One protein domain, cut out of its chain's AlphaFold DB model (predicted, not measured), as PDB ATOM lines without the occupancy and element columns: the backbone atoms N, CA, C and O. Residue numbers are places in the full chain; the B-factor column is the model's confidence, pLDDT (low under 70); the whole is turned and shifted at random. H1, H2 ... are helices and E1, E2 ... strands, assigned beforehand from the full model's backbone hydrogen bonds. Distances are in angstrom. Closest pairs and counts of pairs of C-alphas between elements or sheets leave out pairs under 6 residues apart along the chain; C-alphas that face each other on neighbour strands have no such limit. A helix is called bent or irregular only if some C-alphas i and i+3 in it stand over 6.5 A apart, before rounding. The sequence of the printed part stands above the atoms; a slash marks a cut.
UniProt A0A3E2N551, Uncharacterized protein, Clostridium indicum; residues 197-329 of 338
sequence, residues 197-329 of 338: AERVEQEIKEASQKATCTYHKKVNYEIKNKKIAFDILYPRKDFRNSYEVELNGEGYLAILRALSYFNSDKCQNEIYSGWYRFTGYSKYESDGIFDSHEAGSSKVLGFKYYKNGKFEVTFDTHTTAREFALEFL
ATOM      1  N   ALA A 197     -10.883  -8.889  33.432       93.12
ATOM      2  CA  ALA A 197     -11.929  -8.017  32.904       93.12
ATOM      3  C   ALA A 197     -13.337  -8.468  33.333       93.12
ATOM      4  O   ALA A 197     -14.153  -7.649  33.748       93.12
ATOM      5  N   GLU A 198     -13.611  -9.770  33.284       94.62
ATOM      6  CA  GLU A 198     -14.887 -10.327  33.752       94.62
ATOM      7  C   GLU A 198     -15.033 -10.191  35.268       94.62
ATOM      8  O   GLU A 198     -16.104  -9.828  35.752       94.62
ATOM      9  N   ARG A 199     -13.948 -10.418  36.021       95.06
ATOM     10  CA  ARG A 199     -13.965 -10.278  37.478       95.06
ATOM     11  C   ARG A 199     -14.271  -8.847  37.906       95.06
ATOM     12  O   ARG A 199     -15.135  -8.647  38.754       95.06
ATOM     13  N   VAL A 200     -13.615  -7.850  37.309       95.25
ATOM     14  CA  VAL A 200     -13.891  -6.447  37.654       95.25
ATOM     15  C   VAL A 200     -15.315  -6.042  37.267       95.25
ATOM     16  O   VAL A 200     -15.967  -5.315  38.014       95.25
ATOM     17  N   GLU A 201     -15.837  -6.546  36.143       95.75
ATOM     18  CA  GLU A 201     -17.232  -6.329  35.756       95.75
ATOM     19  C   GLU A 201     -18.196  -6.898  36.804       95.75
ATOM     20  O   GLU A 201     -19.135  -6.213  37.219       95.75
ATOM     21  N   GLN A 202     -17.954  -8.133  37.250       95.38
ATOM     22  CA  GLN A 202     -18.751  -8.790  38.280       95.38
ATOM     23  C   GLN A 202     -18.721  -8.004  39.595       95.38
ATOM     24  O   GLN A 202     -19.779  -7.693  40.136       95.38
ATOM     25  N   GLU A 203     -17.540  -7.611  40.072       95.81
ATOM     26  CA  GLU A 203     -17.385  -6.850  41.318       95.81
ATOM     27  C   GLU A 203     -18.094  -5.491  41.266       95.81
ATOM     28  O   GLU A 203     -18.752  -5.089  42.229       95.81
ATOM     29  N   ILE A 204     -18.004  -4.783  40.134       97.06
ATOM     30  CA  ILE A 204     -18.709  -3.512  39.934       97.06
ATOM     31  C   ILE A 204     -20.223  -3.729  40.014       97.06
ATOM     32  O   ILE A 204     -20.900  -2.975  40.718       97.06
ATOM     33  N   LYS A 205     -20.748  -4.759  39.335       96.12
ATOM     34  CA  LYS A 205     -22.180  -5.094  39.351       96.12
ATOM     35  C   LYS A 205     -22.655  -5.483  40.744       96.12
ATOM     36  O   LYS A 205     -23.664  -4.959  41.205       96.12
ATOM     37  N   GLU A 206     -21.938  -6.363  41.434       95.25
ATOM     38  CA  GLU A 206     -22.294  -6.802  42.784       95.25
ATOM     39  C   GLU A 206     -22.334  -5.622  43.761       95.25
ATOM     40  O   GLU A 206     -23.293  -5.474  44.525       95.25
ATOM     41  N   ALA A 207     -21.344  -4.726  43.692       95.94
ATOM     42  CA  ALA A 207     -21.293  -3.537  44.532       95.94
ATOM     43  C   ALA A 207     -22.466  -2.576  44.259       95.94
ATOM     44  O   ALA A 207     -23.112  -2.108  45.203       95.94
ATOM     45  N   SER A 208     -22.789  -2.292  42.990       96.19
ATOM     46  CA  SER A 208     -23.899  -1.394  42.636       96.19
ATOM     47  C   SER A 208     -25.278  -2.011  42.887       96.19
ATOM     48  O   SER A 208     -26.205  -1.312  43.307       96.19
ATOM     49  N   GLN A 209     -25.428  -3.324  42.715       94.94
ATOM     50  CA  GLN A 209     -26.647  -4.051  43.071       94.94
ATOM     51  C   GLN A 209     -26.865  -4.043  44.587       94.94
ATOM     52  O   GLN A 209     -27.955  -3.714  45.053       94.94
ATOM     53  N   LYS A 210     -25.819  -4.313  45.377       93.62
ATOM     54  CA  LYS A 210     -25.876  -4.203  46.841       93.62
ATOM     55  C   LYS A 210     -26.258  -2.787  47.278       93.62
ATOM     56  O   LYS A 210     -27.087  -2.633  48.167       93.62
ATOM     57  N   ALA A 211     -25.711  -1.758  46.628       93.50
ATOM     58  CA  ALA A 211     -26.049  -0.359  46.898       93.50
ATOM     59  C   ALA A 211     -27.514  -0.012  46.585       93.50
ATOM     60  O   ALA A 211     -28.090   0.884  47.210       93.50
ATOM     61  N   THR A 212     -28.116  -0.717  45.621       91.62
ATOM     62  CA  THR A 212     -29.485  -0.462  45.157       91.62
ATOM     63  C   THR A 212     -30.560  -1.353  45.778       91.62
ATOM     64  O   THR A 212     -31.733  -1.303  45.395       91.62
ATOM     65  N   CYS A 213     -30.172  -2.152  46.769       87.44
ATOM     66  CA  CYS A 213     -31.024  -3.106  47.452       87.44
ATOM     67  C   CYS A 213     -31.050  -2.803  48.953       87.44
ATOM     68  O   CYS A 213     -30.023  -2.771  49.628       87.44
ATOM     69  N   THR A 214     -32.240  -2.575  49.500       82.06
ATOM     70  CA  THR A 214     -32.412  -2.426  50.951       82.06
ATOM     71  C   THR A 214     -32.277  -3.775  51.663       82.06
ATOM     72  O   THR A 214     -32.435  -4.834  51.059       82.06
ATOM     73  N   TYR A 215     -32.095  -3.756  52.988       77.44
ATOM     74  CA  TYR A 215     -32.096  -4.975  53.815       77.44
ATOM     75  C   TYR A 215     -33.341  -5.860  53.592       77.44
ATOM     76  O   TYR A 215     -33.263  -7.085  53.627       77.44
ATOM     77  N   HIS A 216     -34.491  -5.246  53.294       80.31
ATOM     78  CA  HIS A 216     -35.745  -5.942  52.987       80.31
ATOM     79  C   HIS A 216     -35.890  -6.346  51.511       80.31
ATOM     80  O   HIS A 216     -37.006  -6.591  51.062       80.31
ATOM     81  N   LYS A 217     -34.784  -6.390  50.759       80.75
ATOM     82  CA  LYS A 217     -34.713  -6.705  49.327       80.75
ATOM     83  C   LYS A 217     -35.514  -5.787  48.400       80.75
ATOM     84  O   LYS A 217     -35.731  -6.125  47.248       80.75
ATOM     85  N   LYS A 218     -35.899  -4.598  48.866       83.81
ATOM     86  CA  LYS A 218     -36.590  -3.607  48.029       83.81
ATOM     87  C   LYS A 218     -35.594  -2.747  47.271       83.81
ATOM     88  O   LYS A 218     -34.604  -2.316  47.868       83.81
ATOM     89  N   VAL A 219     -35.918  -2.435  46.018       89.69
ATOM     90  CA  VAL A 219     -35.212  -1.418  45.231       89.69
ATOM     91  C   VAL A 219     -35.328  -0.046  45.903       89.69
ATOM     92  O   VAL A 219     -36.400   0.332  46.376       89.69
ATOM     93  N   ASN A 220     -34.232   0.707  45.947       91.50
ATOM     94  CA  ASN A 220     -34.180   2.089  46.453       91.50
ATOM     95  C   ASN A 220     -33.893   3.096  45.321       91.50
ATOM     96  O   ASN A 220     -33.253   4.124  45.533       91.50
ATOM     97  N   TYR A 221     -34.349   2.798  44.103       94.75
ATOM     98  CA  TYR A 221     -34.227   3.692  42.958       94.75
ATOM     99  C   TYR A 221     -35.514   3.736  42.130       94.75
ATOM    100  O   TYR A 221     -36.318   2.807  42.127       94.75
ATOM    101  N   GLU A 222     -35.704   4.832  41.402       94.81
ATOM    102  CA  GLU A 222     -36.830   5.045  40.495       94.81
ATOM    103  C   GLU A 222     -36.313   5.421  39.102       94.81
ATOM    104  O   GLU A 222     -35.512   6.346  38.969       94.81
ATOM    105  N   ILE A 223     -36.819   4.770  38.052       94.88
ATOM    106  CA  ILE A 223     -36.544   5.152  36.658       94.88
ATOM    107  C   ILE A 223     -37.716   5.976  36.121       94.88
ATOM    108  O   ILE A 223     -38.864   5.529  36.135       94.88
ATOM    109  N   LYS A 224     -37.434   7.175  35.606       94.00
ATOM    110  CA  LYS A 224     -38.412   8.070  34.971       94.00
ATOM    111  C   LYS A 224     -37.843   8.629  33.673       94.00
ATOM    112  O   LYS A 224     -37.054   9.572  33.681       94.00
ATOM    113  N   ASN A 225     -38.294   8.092  32.538       94.00
ATOM    114  CA  ASN A 225     -37.779   8.465  31.216       94.00
ATOM    115  C   ASN A 225     -36.238   8.307  31.170       94.00
ATOM    116  O   ASN A 225     -35.721   7.258  31.537       94.00
ATOM    117  N   LYS A 226     -35.494   9.345  30.782       97.12
ATOM    118  CA  LYS A 226     -34.024   9.361  30.746       97.12
ATOM    119  C   LYS A 226     -33.348   9.575  32.110       97.12
ATOM    120  O   LYS A 226     -32.197   9.987  32.151       97.12
ATOM    121  N   LYS A 227     -34.064   9.410  33.224       97.69
ATOM    122  CA  LYS A 227     -33.561   9.718  34.568       97.69
ATOM    123  C   LYS A 227     -33.670   8.522  35.498       97.69
ATOM    124  O   LYS A 227     -34.687   7.829  35.478       97.69
ATOM    125  N   ILE A 228     -32.664   8.342  36.345       97.81
ATOM    126  CA  ILE A 228     -32.686   7.390  37.459       97.81
ATOM    127  C   ILE A 228     -32.445   8.170  38.746       97.81
ATOM    128  O   ILE A 228     -31.446   8.873  38.853       97.81
ATOM    129  N   ALA A 229     -33.361   8.066  39.703       97.19
ATOM    130  CA  ALA A 229     -33.241   8.690  41.013       97.19
ATOM    131  C   ALA A 229     -32.972   7.624  42.076       97.19
ATOM    132  O   ALA A 229     -33.834   6.786  42.322       97.19
ATOM    133  N   PHE A 230     -31.800   7.677  42.700       96.44
ATOM    134  CA  PHE A 230     -31.375   6.805  43.793       96.44
ATOM    135  C   PHE A 230     -31.700   7.445  45.140       96.44
ATOM    136  O   PHE A 230     -31.460   8.636  45.325       96.44
ATOM    137  N   ASP A 231     -32.207   6.662  46.082       93.12
ATOM    138  CA  ASP A 231     -32.514   7.069  47.454       93.12
ATOM    139  C   ASP A 231     -31.495   6.441  48.416       93.12
ATOM    140  O   ASP A 231     -31.749   5.427  49.068       93.12
ATOM    141  N   ILE A 232     -30.273   6.984  48.390       89.81
ATOM    142  CA  ILE A 232     -29.084   6.386  49.032       89.81
ATOM    143  C   ILE A 232     -28.255   7.379  49.850       89.81
ATOM    144  O   ILE A 232     -27.300   6.973  50.512       89.81
ATOM    145  N   LEU A 233     -28.561   8.677  49.767       92.12
ATOM    146  CA  LEU A 233     -27.806   9.721  50.452       92.12
ATOM    147  C   LEU A 233     -28.571  10.224  51.668       92.12
ATOM    148  O   LEU A 233     -29.799  10.247  51.690       92.12
ATOM    149  N   TYR A 234     -27.824  10.729  52.648       90.50
ATOM    150  CA  TYR A 234     -28.380  11.260  53.891       90.50
ATOM    151  C   TYR A 234     -27.918  12.702  54.128       90.50
ATOM    152  O   TYR A 234     -27.045  12.942  54.966       90.50
ATOM    153  N   PRO A 235     -28.468  13.688  53.391       92.06
ATOM    154  CA  PRO A 235     -28.218  15.088  53.674       92.06
ATOM    155  C   PRO A 235     -28.671  15.434  55.089       92.06
ATOM    156  O   PRO A 235     -29.751  15.034  55.531       92.06
ATOM    157  N   ARG A 236     -27.876  16.236  55.786       93.06
ATOM    158  CA  ARG A 236     -28.201  16.735  57.125       93.06
ATOM    159  C   ARG A 236     -27.972  18.231  57.196       93.06
ATOM    160  O   ARG A 236     -27.349  18.817  56.318       93.06
ATOM    161  N   LYS A 237     -28.506  18.853  58.240       93.25
ATOM    162  CA  LYS A 237     -28.242  20.260  58.521       93.25
ATOM    163  C   LYS A 237     -27.037  20.386  59.435       93.25
ATOM    164  O   LYS A 237     -26.964  19.688  60.444       93.25
ATOM    165  N   ASP A 238     -26.141  21.296  59.092       87.12
ATOM    166  CA  ASP A 238     -25.037  21.694  59.950       87.12
ATOM    167  C   ASP A 238     -25.517  22.603  61.102       87.12
ATOM    168  O   ASP A 238     -26.696  22.961  61.225       87.12
ATOM    169  N   PHE A 239     -24.579  23.028  61.951       88.06
ATOM    170  CA  PHE A 239     -24.848  23.947  63.062       88.06
ATOM    171  C   PHE A 239     -25.321  25.347  62.616       88.06
ATOM    172  O   PHE A 239     -25.823  26.113  63.437       88.06
ATOM    173  N   ARG A 240     -25.166  25.693  61.332       87.88
ATOM    174  CA  ARG A 240     -25.633  26.943  60.713       87.88
ATOM    175  C   ARG A 240     -26.978  26.768  60.008       87.88
ATOM    176  O   ARG A 240     -27.424  27.693  59.330       87.88
ATOM    177  N   ASN A 241     -27.643  25.621  60.185       89.88
ATOM    178  CA  ASN A 241     -28.912  25.280  59.539       89.88
ATOM    179  C   ASN A 241     -28.814  25.248  57.993       89.88
ATOM    180  O   ASN A 241     -29.829  25.374  57.306       89.88
ATOM    181  N   SER A 242     -27.604  25.049  57.459       91.69
ATOM    182  CA  SER A 242     -27.302  24.818  56.043       91.69
ATOM    183  C   SER A 242     -27.234  23.319  55.766       91.69
ATOM    184  O   SER A 242     -26.793  22.556  56.622       91.69
ATOM    185  N   TYR A 243     -27.671  22.869  54.588       94.00
ATOM    186  CA  TYR A 243     -27.552  21.453  54.245       94.00
ATOM    187  C   TYR A 243     -26.108  21.077  53.886       94.00
ATOM    188  O   TYR A 243     -25.413  21.817  53.190       94.00
ATOM    189  N   GLU A 244     -25.699  19.887  54.310       92.38
ATOM    190  CA  GLU A 244     -24.496  19.187  53.870       92.38
ATOM    191  C   GLU A 244     -24.834  17.747  53.462       92.38
ATOM    192  O   GLU A 244     -25.821  17.174  53.933       92.38
ATOM    193  N   VAL A 245     -24.019  17.158  52.588       92.75
ATOM    194  CA  VAL A 245     -24.123  15.751  52.184       92.75
ATOM    195  C   VAL A 245     -22.745  15.096  52.170       92.75
ATOM    196  O   VAL A 245     -21.791  15.643  51.615       92.75
ATOM    197  N   GLU A 246     -22.643  13.921  52.784       90.56
ATOM    198  CA  GLU A 246     -21.436  13.094  52.752       90.56
ATOM    199  C   GLU A 246     -21.405  12.250  51.475       90.56
ATOM    200  O   GLU A 246     -22.364  11.545  51.158       90.56
ATOM    201  N   LEU A 247     -20.295  12.332  50.736       92.44
ATOM    202  CA  LEU A 247     -20.111  11.690  49.428       92.44
ATOM    203  C   LEU A 247     -18.983  10.647  49.466       92.44
ATOM    204  O   LEU A 247     -18.229  10.475  48.508       92.44
ATOM    205  N   ASN A 248     -18.846   9.958  50.596       91.19
ATOM    206  CA  ASN A 248     -17.879   8.882  50.829       91.19
ATOM    207  C   ASN A 248     -18.546   7.530  51.143       91.19
ATOM    208  O   ASN A 248     -17.841   6.559  51.399       91.19
ATOM    209  N   GLY A 249     -19.880   7.455  51.135       91.75
ATOM    210  CA  GLY A 249     -20.604   6.215  51.405       91.75
ATOM    211  C   GLY A 249     -20.355   5.161  50.324       91.75
ATOM    212  O   GLY A 249     -20.478   5.453  49.133       91.75
ATOM    213  N   GLU A 250     -20.064   3.925  50.738       92.44
ATOM    214  CA  GLU A 250     -19.717   2.814  49.837       92.44
ATOM    215  C   GLU A 250     -20.745   2.613  48.718       92.44
ATOM    216  O   GLU A 250     -20.373   2.485  47.555       92.44
ATOM    217  N   GLY A 251     -22.042   2.654  49.041       93.38
ATOM    218  CA  GLY A 251     -23.099   2.459  48.045       93.38
ATOM    219  C   GLY A 251     -23.150   3.564  46.984       93.38
ATOM    220  O   GLY A 251     -23.340   3.290  45.800       93.38
ATOM    221  N   TYR A 252     -22.914   4.813  47.386       95.06
ATOM    222  CA  TYR A 252     -22.825   5.935  46.454       95.06
ATOM    223  C   TYR A 252     -21.595   5.808  45.546       95.06
ATOM    224  O   TYR A 252     -21.714   5.935  44.326       95.06
ATOM    225  N   LEU A 253     -20.430   5.487  46.119       95.62
ATOM    226  CA  LEU A 253     -19.199   5.282  45.354       95.62
ATOM    227  C   LEU A 253     -19.313   4.093  44.386       95.62
ATOM    228  O   LEU A 253     -18.844   4.187  43.253       95.62
ATOM    229  N   ALA A 254     -19.997   3.014  44.779       96.12
ATOM    230  CA  ALA A 254     -20.275   1.874  43.910       96.12
ATOM    231  C   ALA A 254     -21.118   2.271  42.687       96.12
ATOM    232  O   ALA A 254     -20.801   1.879  41.564       96.12
ATOM    233  N   ILE A 255     -22.146   3.104  42.875       96.62
ATOM    234  CA  ILE A 255     -22.966   3.614  41.765       96.62
ATOM    235  C   ILE A 255     -22.150   4.534  40.854       96.62
ATOM    236  O   ILE A 255     -22.235   4.405  39.632       96.62
ATOM    237  N   LEU A 256     -21.315   5.419  41.410       95.75
ATOM    238  CA  LEU A 256     -20.429   6.252  40.592       95.75
ATOM    239  C   LEU A 256     -19.446   5.416  39.759       95.75
ATOM    240  O   LEU A 256     -19.201   5.726  38.588       95.75
ATOM    241  N   ARG A 257     -18.897   4.349  40.350       95.75
ATOM    242  CA  ARG A 257     -17.993   3.414  39.668       95.75
ATOM    243  C   ARG A 257     -18.717   2.695  38.530       95.75
ATOM    244  O   ARG A 257     -18.220   2.701  37.409       95.75
ATOM    245  N   ALA A 258     -19.920   2.175  38.779       96.88
ATOM    246  CA  ALA A 258     -20.741   1.522  37.759       96.88
ATOM    247  C   ALA A 258     -21.093   2.459  36.597       96.88
ATOM    248  O   ALA A 258     -20.985   2.070  35.436       96.88
ATOM    249  N   LEU A 259     -21.463   3.712  36.877       96.00
ATOM    250  CA  LEU A 259     -21.744   4.687  35.822       96.00
ATOM    251  C   LEU A 259     -20.488   5.033  35.004       96.00
ATOM    252  O   LEU A 259     -20.581   5.169  33.786       96.00
ATOM    253  N   SER A 260     -19.322   5.155  35.651       94.62
ATOM    254  CA  SER A 260     -18.042   5.404  34.964       94.62
ATOM    255  C   SER A 260     -17.674   4.237  34.038       94.62
ATOM    256  O   SER A 260     -17.311   4.434  32.875       94.62
ATOM    257  N   TYR A 261     -17.868   3.011  34.523       95.50
ATOM    258  CA  TYR A 261     -17.651   1.784  33.765       95.50
ATOM    259  C   TYR A 261     -18.614   1.654  32.576       95.50
ATOM    260  O   TYR A 261     -18.183   1.454  31.444       95.50
ATOM    261  N   PHE A 262     -19.912   1.876  32.783       95.31
ATOM    262  CA  PHE A 262     -20.910   1.832  31.712       95.31
ATOM    263  C   PHE A 262     -20.690   2.912  30.639       95.31
ATOM    264  O   PHE A 262     -20.833   2.665  29.435       95.31
ATOM    265  N   ASN A 263     -20.332   4.124  31.062       92.69
ATOM    266  CA  ASN A 263     -20.125   5.239  30.149       92.69
ATOM    267  C   ASN A 263     -18.854   5.091  29.294       92.69
ATOM    268  O   ASN A 263     -18.836   5.541  28.153       92.69
ATOM    269  N   SER A 264     -17.815   4.448  29.823       91.44
ATOM    270  CA  SER A 264     -16.547   4.194  29.120       91.44
ATOM    271  C   SER A 264     -16.570   2.973  28.200       91.44
ATOM    272  O   SER A 264     -15.504   2.504  27.808       91.44
ATOM    273  N   ASP A 265     -17.746   2.404  27.920       91.81
ATOM    274  CA  ASP A 265     -17.866   1.111  27.238       91.81
ATOM    275  C   ASP A 265     -17.008   0.032  27.921       91.81
ATOM    276  O   ASP A 265     -16.286  -0.718  27.267       91.81
ATOM    277  N   LYS A 266     -17.074  -0.018  29.262       91.69
ATOM    278  CA  LYS A 266     -16.385  -0.996  30.121       91.69
ATOM    279  C   LYS A 266     -14.856  -0.873  30.160       91.69
ATOM    280  O   LYS A 266     -14.178  -1.772  30.652       91.69
ATOM    281  N   CYS A 267     -14.299   0.244  29.693       89.00
ATOM    282  CA  CYS A 267     -12.851   0.473  29.696       89.00
ATOM    283  C   CYS A 267     -12.334   1.116  30.997       89.00
ATOM    284  O   CYS A 267     -11.182   0.910  31.371       89.00
ATOM    285  N   GLN A 268     -13.162   1.902  31.690       88.88
ATOM    286  CA  GLN A 268     -12.802   2.619  32.914       88.88
ATOM    287  C   GLN A 268     -13.330   1.868  34.137       88.88
ATOM    288  O   GLN A 268     -14.506   1.972  34.477       88.88
ATOM    289  N   ASN A 269     -12.458   1.140  34.828       89.88
ATOM    290  CA  ASN A 269     -12.816   0.390  36.036       89.88
ATOM    291  C   ASN A 269     -12.840   1.248  37.319       89.88
ATOM    292  O   ASN A 269     -13.363   0.790  38.332       89.88
ATOM    293  N   GLU A 270     -12.307   2.474  37.306       91.31
ATOM    294  CA  GLU A 270     -12.369   3.439  38.419       91.31
ATOM    295  C   GLU A 270     -13.460   4.505  38.223       91.31
ATOM    296  O   GLU A 270     -14.011   4.679  37.139       91.31
ATOM    297  N   ILE A 271     -13.752   5.274  39.274       90.94
ATOM    298  CA  ILE A 271     -14.573   6.483  39.142       90.94
ATOM    299  C   ILE A 271     -13.820   7.490  38.261       90.94
ATOM    300  O   ILE A 271     -12.621   7.697  38.439       90.94
ATOM    301  N   TYR A 272     -14.509   8.142  37.320       87.56
ATOM    302  CA  TYR A 272     -13.880   9.191  36.517       87.56
ATOM    303  C   TYR A 272     -13.247  10.273  37.390       87.56
ATOM    304  O   TYR A 272     -13.870  10.797  38.314       87.56
ATOM    305  N   SER A 273     -12.042  10.707  37.023       84.62
ATOM    306  CA  SER A 273     -11.333  11.755  37.762       84.62
ATOM    307  C   SER A 273     -12.118  13.068  37.850       84.62
ATOM    308  O   SER A 273     -12.102  13.741  38.881       84.62
ATOM    309  N   GLY A 274     -12.893  13.401  36.811       83.81
ATOM    310  CA  GLY A 274     -13.801  14.553  36.805       83.81
ATOM    311  C   GLY A 274     -14.913  14.483  37.860       83.81
ATOM    312  O   GLY A 274     -15.510  15.506  38.203       83.81
ATOM    313  N   TRP A 275     -15.188  13.295  38.402       87.94
ATOM    314  CA  TRP A 275     -16.194  13.071  39.435       87.94
ATOM    315  C   TRP A 275     -15.606  13.105  40.844       87.94
ATOM    316  O   TRP A 275     -16.368  13.227  41.798       87.94
ATOM    317  N   TYR A 276     -14.276  13.103  41.006       86.88
ATOM    318  CA  TYR A 276     -13.633  13.136  42.326       86.88
ATOM    319  C   TYR A 276     -14.025  14.358  43.163       86.88
ATOM    320  O   TYR A 276     -14.115  14.262  44.387       86.88
ATOM    321  N   ARG A 277     -14.373  15.487  42.529       86.75
ATOM    322  CA  ARG A 277     -14.921  16.658  43.240       86.75
ATOM    323  C   ARG A 277     -16.254  16.379  43.955       86.75
ATOM    324  O   ARG A 277     -16.589  17.101  44.893       86.75
ATOM    325  N   PHE A 278     -16.962  15.325  43.550       89.56
ATOM    326  CA  PHE A 278     -18.204  14.805  44.128       89.56
ATOM    327  C   PHE A 278     -17.979  13.506  44.911       89.56
ATOM    328  O   PHE A 278     -18.885  12.687  45.032       89.56
ATOM    329  N   THR A 279     -16.769  13.309  45.430       90.19
ATOM    330  CA  THR A 279     -16.427  12.221  46.349       90.19
ATOM    331  C   THR A 279     -15.765  12.788  47.608       90.19
ATOM    332  O   THR A 279     -15.322  13.945  47.621       90.19
ATOM    333  N   GLY A 280     -15.688  11.984  48.666       85.94
ATOM    334  CA  GLY A 280     -14.960  12.318  49.890       85.94
ATOM    335  C   GLY A 280     -15.801  13.078  50.921       85.94
ATOM    336  O   GLY A 280     -16.964  12.746  51.145       85.94
ATOM    337  N   TYR A 281     -15.181  14.056  51.590       78.81
ATOM    338  CA  TYR A 281     -15.767  14.798  52.715       78.81
ATOM    339  C   TYR A 281     -17.075  15.525  52.367       78.81
ATOM    340  O   TYR A 281     -17.352  15.793  51.194       78.81
ATOM    341  N   SER A 282     -17.829  15.888  53.415       84.69
ATOM    342  CA  SER A 282     -19.059  16.680  53.334       84.69
ATOM    343  C   SER A 282     -18.959  17.822  52.327       84.69
ATOM    344  O   SER A 282     -18.027  18.631  52.369       84.69
ATOM    345  N   LYS A 283     -19.954  17.899  51.446       89.88
ATOM    346  CA  LYS A 283     -20.173  19.025  50.535       89.88
ATOM    347  C   LYS A 283     -21.337  19.855  51.034       89.88
ATOM    348  O   LYS A 283     -22.350  19.299  51.458       89.88
ATOM    349  N   TYR A 284     -21.200  21.172  50.955       91.00
ATOM    350  CA  TYR A 284     -22.157  22.093  51.548       91.00
ATOM    351  C   TYR A 284     -23.078  22.700  50.494       91.00
ATOM    352  O   TYR A 284     -22.717  22.860  49.328       91.00
ATOM    353  N   GLU A 285     -24.277  23.094  50.917       92.19
ATOM    354  CA  GLU A 285     -25.217  23.854  50.091       92.19
ATOM    355  C   GLU A 285     -24.577  25.127  49.516       92.19
ATOM    356  O   GLU A 285     -24.805  25.448  48.352       92.19
ATOM    357  N   SER A 286     -23.717  25.800  50.290       89.50
ATOM    358  CA  SER A 286     -22.959  26.978  49.850       89.50
ATOM    359  C   SER A 286     -22.009  26.710  48.683       89.50
ATOM    360  O   SER A 286     -21.655  27.647  47.973       89.50
ATOM    361  N   ASP A 287     -21.614  25.453  48.477       89.38
ATOM    362  CA  ASP A 287     -20.703  25.040  47.408       89.38
ATOM    363  C   ASP A 287     -21.463  24.672  46.121       89.38
ATOM    364  O   ASP A 287     -20.872  24.157  45.172       89.38
ATOM    365  N   GLY A 288     -22.785  24.887  46.095       91.69
ATOM    366  CA  GLY A 288     -23.637  24.554  44.955       91.69
ATOM    367  C   GLY A 288     -23.897  23.055  44.811       91.69
ATOM    368  O   GLY A 288     -24.257  22.593  43.732       91.69
ATOM    369  N   ILE A 289     -23.728  22.247  45.871       92.50
ATOM    370  CA  ILE A 289     -23.888  20.788  45.740       92.50
ATOM    371  C   ILE A 289     -25.286  20.389  45.244       92.50
ATOM    372  O   ILE A 289     -25.410  19.441  44.484       92.50
ATOM    373  N   PHE A 290     -26.335  21.136  45.589       94.44
ATOM    374  CA  PHE A 290     -27.709  20.854  45.147       94.44
ATOM    375  C   PHE A 290     -28.061  21.440  43.767       94.44
ATOM    376  O   PHE A 290     -29.205  21.297  43.312       94.44
ATOM    377  N   ASP A 291     -27.106  22.083  43.093       95.00
ATOM    378  CA  ASP A 291     -27.263  22.514  41.707       95.00
ATOM    379  C   ASP A 291     -27.216  21.313  40.750       95.00
ATOM    380  O   ASP A 291     -26.944  20.172  41.130       95.00
ATOM    381  N   SER A 292     -27.554  21.560  39.486       94.81
ATOM    382  CA  SER A 292     -27.365  20.564  38.434       94.81
ATOM    383  C   SER A 292     -25.894  20.530  38.023       94.81
ATOM    384  O   SER A 292     -25.314  21.574  37.731       94.81
ATOM    385  N   HIS A 293     -25.325  19.333  37.928       93.50
ATOM    386  CA  HIS A 293     -23.924  19.118  37.571       93.50
ATOM    387  C   HIS A 293     -23.817  18.373  36.248       93.50
ATOM    388  O   HIS A 293     -24.512  17.381  36.028       93.50
ATOM    389  N   GLU A 294     -22.923  18.821  35.375       91.44
ATOM    390  CA  GLU A 294     -22.591  18.093  34.152       91.44
ATOM    391  C   GLU A 294     -21.648  16.928  34.460       91.44
ATOM    392  O   GLU A 294     -20.688  17.064  35.225       91.44
ATOM    393  N   ALA A 295     -21.917  15.782  33.835       86.12
ATOM    394  CA  ALA A 295     -21.073  14.597  33.947       86.12
ATOM    395  C   ALA A 295     -19.971  14.553  32.872       86.12
ATOM    396  O   ALA A 295     -19.009  13.804  33.035       86.12
ATOM    397  N   GLY A 296     -20.091  15.371  31.814       77.81
ATOM    398  CA  GLY A 296     -19.078  15.520  30.763       77.81
ATOM    399  C   GLY A 296     -18.952  14.313  29.830       77.81
ATOM    400  O   GLY A 296     -17.880  14.093  29.273       77.81
ATOM    401  N   SER A 297     -20.013  13.513  29.682       82.25
ATOM    402  CA  SER A 297     -19.970  12.251  28.941       82.25
ATOM    403  C   SER A 297     -21.123  12.056  27.955       82.25
ATOM    404  O   SER A 297     -22.117  12.778  28.012       82.25
ATOM    405  N   SER A 298     -20.984  11.094  27.034       87.00
ATOM    406  CA  SER A 298     -21.959  10.850  25.962       87.00
ATOM    407  C   SER A 298     -23.229  10.151  26.444       87.00
ATOM    408  O   SER A 298     -24.307  10.521  25.991       87.00
ATOM    409  N   LYS A 299     -23.129   9.182  27.369       93.50
ATOM    410  CA  LYS A 299     -24.287   8.424  27.880       93.50
ATOM    411  C   LYS A 299     -24.898   9.060  29.125       93.50
ATOM    412  O   LYS A 299     -26.119   9.081  29.271       93.50
ATOM    413  N   VAL A 300     -24.061   9.585  30.025       93.50
ATOM    414  CA  VAL A 300     -24.489  10.269  31.255       93.50
ATOM    415  C   VAL A 300     -24.281  11.772  31.079       93.50
ATOM    416  O   VAL A 300     -23.154  12.263  31.059       93.50
ATOM    417  N   LEU A 301     -25.369  12.527  30.951       93.75
ATOM    418  CA  LEU A 301     -25.306  13.962  30.664       93.75
ATOM    419  C   LEU A 301     -25.042  14.791  31.927       93.75
ATOM    420  O   LEU A 301     -24.310  15.780  31.896       93.75
ATOM    421  N   GLY A 302     -25.615  14.384  33.056       94.19
ATOM    422  CA  GLY A 302     -25.460  15.109  34.310       94.19
ATOM    423  C   GLY A 302     -26.211  14.476  35.466       94.19
ATOM    424  O   GLY A 302     -26.886  13.461  35.307       94.19
ATOM    425  N   PHE A 303     -26.102  15.089  36.636       95.38
ATOM    426  CA  PHE A 303     -26.750  14.627  37.855       95.38
ATOM    427  C   PHE A 303     -27.122  15.783  38.779       95.38
ATOM    428  O   PHE A 303     -26.646  16.909  38.633       95.38
ATOM    429  N   LYS A 304     -28.001  15.497  39.736       96.25
ATOM    430  CA  LYS A 304     -28.474  16.450  40.732       96.25
ATOM    431  C   LYS A 304     -28.703  15.765  42.074       96.25
ATOM    432  O   LYS A 304     -29.322  14.704  42.141       96.25
ATOM    433  N   TYR A 305     -28.257  16.418  43.138       95.69
ATOM    434  CA  TYR A 305     -28.519  16.008  44.513       95.69
ATOM    435  C   TYR A 305     -29.727  16.769  45.056       95.69
ATOM    436  O   TYR A 305     -29.961  17.928  44.703       95.69
ATOM    437  N   TYR A 306     -30.490  16.136  45.939       95.56
ATOM    438  CA  TYR A 306     -31.666  16.730  46.561       95.56
ATOM    439  C   TYR A 306     -31.565  16.677  48.082       95.56
ATOM    440  O   TYR A 306     -31.044  15.730  48.662       95.56
ATOM    441  N   LYS A 307     -32.149  17.682  48.742       94.31
ATOM    442  CA  LYS A 307     -32.182  17.807  50.211       94.31
ATOM    443  C   LYS A 307     -32.911  16.656  50.917       94.31
ATOM    444  O   LYS A 307     -32.768  16.503  52.121       94.31
ATOM    445  N   ASN A 308     -33.694  15.869  50.180       92.25
ATOM    446  CA  ASN A 308     -34.391  14.688  50.685       92.25
ATOM    447  C   ASN A 308     -33.587  13.384  50.536       92.25
ATOM    448  O   ASN A 308     -34.167  12.331  50.754       92.25
ATOM    449  N   GLY A 309     -32.318  13.438  50.122       91.31
ATOM    450  CA  GLY A 309     -31.475  12.247  49.953       91.31
ATOM    451  C   GLY A 309     -31.465  11.646  48.554       91.31
ATOM    452  O   GLY A 309     -30.637  10.778  48.269       91.31
ATOM    453  N   LYS A 310     -32.301  12.155  47.639       95.00
ATOM    454  CA  LYS A 310     -32.285  11.680  46.255       95.00
ATOM    455  C   LYS A 310     -31.031  12.144  45.509       95.00
ATOM    456  O   LYS A 310     -30.656  13.317  45.561       95.00
ATOM    457  N   PHE A 311     -30.436  11.226  44.762       95.94
ATOM    458  CA  PHE A 311     -29.388  11.448  43.770       95.94
ATOM    459  C   PHE A 311     -29.953  11.084  42.395       95.94
ATOM    460  O   PHE A 311     -30.212   9.918  42.118       95.94
ATOM    461  N   GLU A 312     -30.222  12.077  41.550       97.56
ATOM    462  CA  GLU A 312     -30.798  11.873  40.218       97.56
ATOM    463  C   GLU A 312     -29.715  11.955  39.149       97.56
ATOM    464  O   GLU A 312     -29.015  12.957  39.053       97.56
ATOM    465  N   VAL A 313     -29.632  10.937  38.301       97.50
ATOM    466  CA  VAL A 313     -28.737  10.868  37.144       97.50
ATOM    467  C   VAL A 313     -29.564  10.997  35.871       97.50
ATOM    468  O   VAL A 313     -30.594  10.341  35.722       97.50
ATOM    469  N   THR A 314     -29.124  11.850  34.948       97.31
ATOM    470  CA  THR A 314     -29.750  12.081  33.641       97.31
ATOM    471  C   THR A 314     -28.898  11.471  32.534       97.31
ATOM    472  O   THR A 314     -27.752  11.868  32.333       97.31
ATOM    473  N   PHE A 315     -29.494  10.552  31.784       97.75
ATOM    474  CA  PHE A 315     -28.922   9.893  30.615       97.75
ATOM    475  C   PHE A 315     -29.290  10.636  29.322       97.75
ATOM    476  O   PHE A 315     -30.176  11.500  29.310       97.75
ATOM    477  N   ASP A 316     -28.611  10.302  28.229       96.69
ATOM    478  CA  ASP A 316     -28.884  10.822  26.887       96.69
ATOM    479  C   ASP A 316     -30.260  10.384  26.366       96.69
ATOM    480  O   ASP A 316     -31.063  11.209  25.917       96.69
ATOM    481  N   THR A 317     -30.572   9.100  26.523       96.81
ATOM    482  CA  THR A 317     -31.830   8.489  26.120       96.81
ATOM    483  C   THR A 317     -32.442   7.670  27.251       96.81
ATOM    484  O   THR A 317     -31.799   7.260  28.218       96.81
ATOM    485  N   HIS A 318     -33.739   7.415  27.122       96.19
ATOM    486  CA  HIS A 318     -34.446   6.497  28.005       96.19
ATOM    487  C   HIS A 318     -33.983   5.041  27.842       96.19
ATOM    488  O   HIS A 318     -33.997   4.293  28.817       96.19
ATOM    489  N   THR A 319     -33.560   4.643  26.639       96.06
ATOM    490  CA  THR A 319     -33.032   3.297  26.383       96.06
ATOM    491  C   THR A 319     -31.738   3.086  27.159       96.06
ATOM    492  O   THR A 319     -31.660   2.148  27.943       96.06
ATOM    493  N   THR A 320     -30.805   4.034  27.072       96.50
ATOM    494  CA  THR A 320     -29.536   4.016  27.808       96.50
ATOM    495  C   THR A 320     -29.743   3.924  29.324       96.50
ATOM    496  O   THR A 320     -29.072   3.153  30.006       96.50
ATOM    497  N   ALA A 321     -30.711   4.674  29.872       96.94
ATOM    498  CA  ALA A 321     -31.053   4.596  31.295       96.94
ATOM    499  C   ALA A 321     -31.554   3.195  31.694       96.94
ATOM    500  O   ALA A 321     -31.200   2.679  32.752       96.94
ATOM    501  N   ARG A 322     -32.379   2.562  30.850       95.31
ATOM    502  CA  ARG A 322     -32.872   1.199  31.099       95.31
ATOM    503  C   ARG A 322     -31.774   0.151  30.977       95.31
ATOM    504  O   ARG A 322     -31.740  -0.747  31.807       95.31
ATOM    505  N   GLU A 323     -30.897   0.270  29.987       96.00
ATOM    506  CA  GLU A 323     -29.750  -0.625  29.807       96.00
ATOM    507  C   GLU A 323     -28.850  -0.613  31.043       96.00
ATOM    508  O   GLU A 323     -28.600  -1.668  31.623       96.00
ATOM    509  N   PHE A 324     -28.473   0.577  31.522       96.94
ATOM    510  CA  PHE A 324     -27.703   0.711  32.759       96.94
ATOM    511  C   PHE A 324     -28.414   0.055  33.949       96.94
ATOM    512  O   PHE A 324     -27.799  -0.686  34.716       96.94
ATOM    513  N   ALA A 325     -29.719   0.304  34.099       95.94
ATOM    514  CA  ALA A 325     -30.486  -0.250  35.204       95.94
ATOM    515  C   ALA A 325     -30.568  -1.783  35.174       95.94
ATOM    516  O   ALA A 325     -30.446  -2.412  36.219       95.94
ATOM    517  N   LEU A 326     -30.768  -2.374  33.993       94.88
ATOM    518  CA  LEU A 326     -30.845  -3.825  33.818       94.88
ATOM    519  C   LEU A 326     -29.506  -4.512  34.088       94.88
ATOM    520  O   LEU A 326     -29.485  -5.622  34.612       94.88
ATOM    521  N   GLU A 327     -28.403  -3.868  33.719       95.69
ATOM    522  CA  GLU A 327     -27.078  -4.469  33.823       95.69
ATOM    523  C   GLU A 327     -26.443  -4.302  35.214       95.69
ATOM    524  O   GLU A 327     -25.806  -5.234  35.708       95.69
ATOM    525  N   PHE A 328     -26.617  -3.141  35.856       96.50
ATOM    526  CA  PHE A 328     -25.865  -2.773  37.063       96.50
ATOM    527  C   PHE A 328     -26.702  -2.639  38.333       96.50
ATOM    528  O   PHE A 328     -26.132  -2.613  39.423       96.50
ATOM    529  N   LEU A 329     -28.026  -2.511  38.244       95.25
ATOM    530  CA  LEU A 329     -28.854  -2.268  39.426       95.25
ATOM    531  C   LEU A 329     -29.596  -3.528  39.857       95.25
ATOM    532  O   LEU A 329     -29.851  -4.438  39.069       95.25
TER     533      LEU A 329
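This is residues 197 to 329 of the 338 residues of an uncharacterized protein of Clostridium indicum (UniProt A0A3E2N551). A strongly twisted sheet of five strands makes a wall, with helices H2 and H4 over one face and the other face bare; H1 crosses H2 and H4 on their side away from the sheet. A small ribbon of two antiparallel strands, E3 and E4, stands apart from the five strands of the large sheet; the short H3 lies between H2 and E4 along the chain, with 1 residue between it and E4. The 133 printed residues hold four named helices and seven named strands, in the order H1 E1 E2 E3 H2 H3 E4 E5 E6 E7 H4, a mixed class. The large sheet runs E1 E2 E7 E6 E5, antiparallel throughout. The whole is compact, with a radius of gyration of the C-alphas of 14.3 A and spans of 47 by 35 by 28 A.

H1, residues 197 to 211, begins at C-alpha 197 (-11.929, -8.017, 32.904) and is 21.3 A long. E1 is residues 221 to 224, E2 227 to 231 and E3 243 to 247. H2, residues 250 to 263, is 19.8 A long from C-alpha 250 (-19.717, 2.814, 49.837). H3, residues 273 to 278, is only just irregular: C-alphas 274 and 277 are 6.9 A apart. E4 is residues 280 to 284, E5 292 to 294, E6 300 to 305, 15.0 A, and E7 310 to 315, 16.1 A. H4, residues 318 to 328, 15.5 A, ends at C-alpha 328 (-25.865, -2.773, 37.063).

E5 E6 E7 form a meander, each strand the antiparallel neighbour of the one before. N 293 and O 303 are 2.8 A apart, N 304 and O 312 2.8 A. In E2 and E7, N 228 and O 313 are 2.9 A apart; in the hairpin E1 and E2, N 222 and O 229 are 2.9 A apart. H4 is on the sheet, two layers, at a height of 8.9 A. H2 is on the same face, at 10.4 A. H1 touches H2 at a steep tilt of 46 degrees, opposite ways, closest at the C-alphas of Ala 211 and Gly 251, 4.2 A. With residues 204 to 209 alone H1 touches H4, about perpendicular at 80 degrees, closest at the C-alphas of Lys 205 and Phe 328, 4.9 A. In E3 and E4, antiparallel, N 245 and O 283 are 2.9 A apart. In H1, H2 and H4 every O i to N i+4 pair is within hydrogen-bond range; H3 has 0 of 2, and 2 of 3 O i to N i+3 pairs.

The C-alphas of Glu 198 and Arg 240 are farthest apart, 47.2 A. The printed part has no cut. The link E2 to E3, 11 residues, is long. No printed residue is under 70 in pLDDT; the mean of the printed part is 92.4.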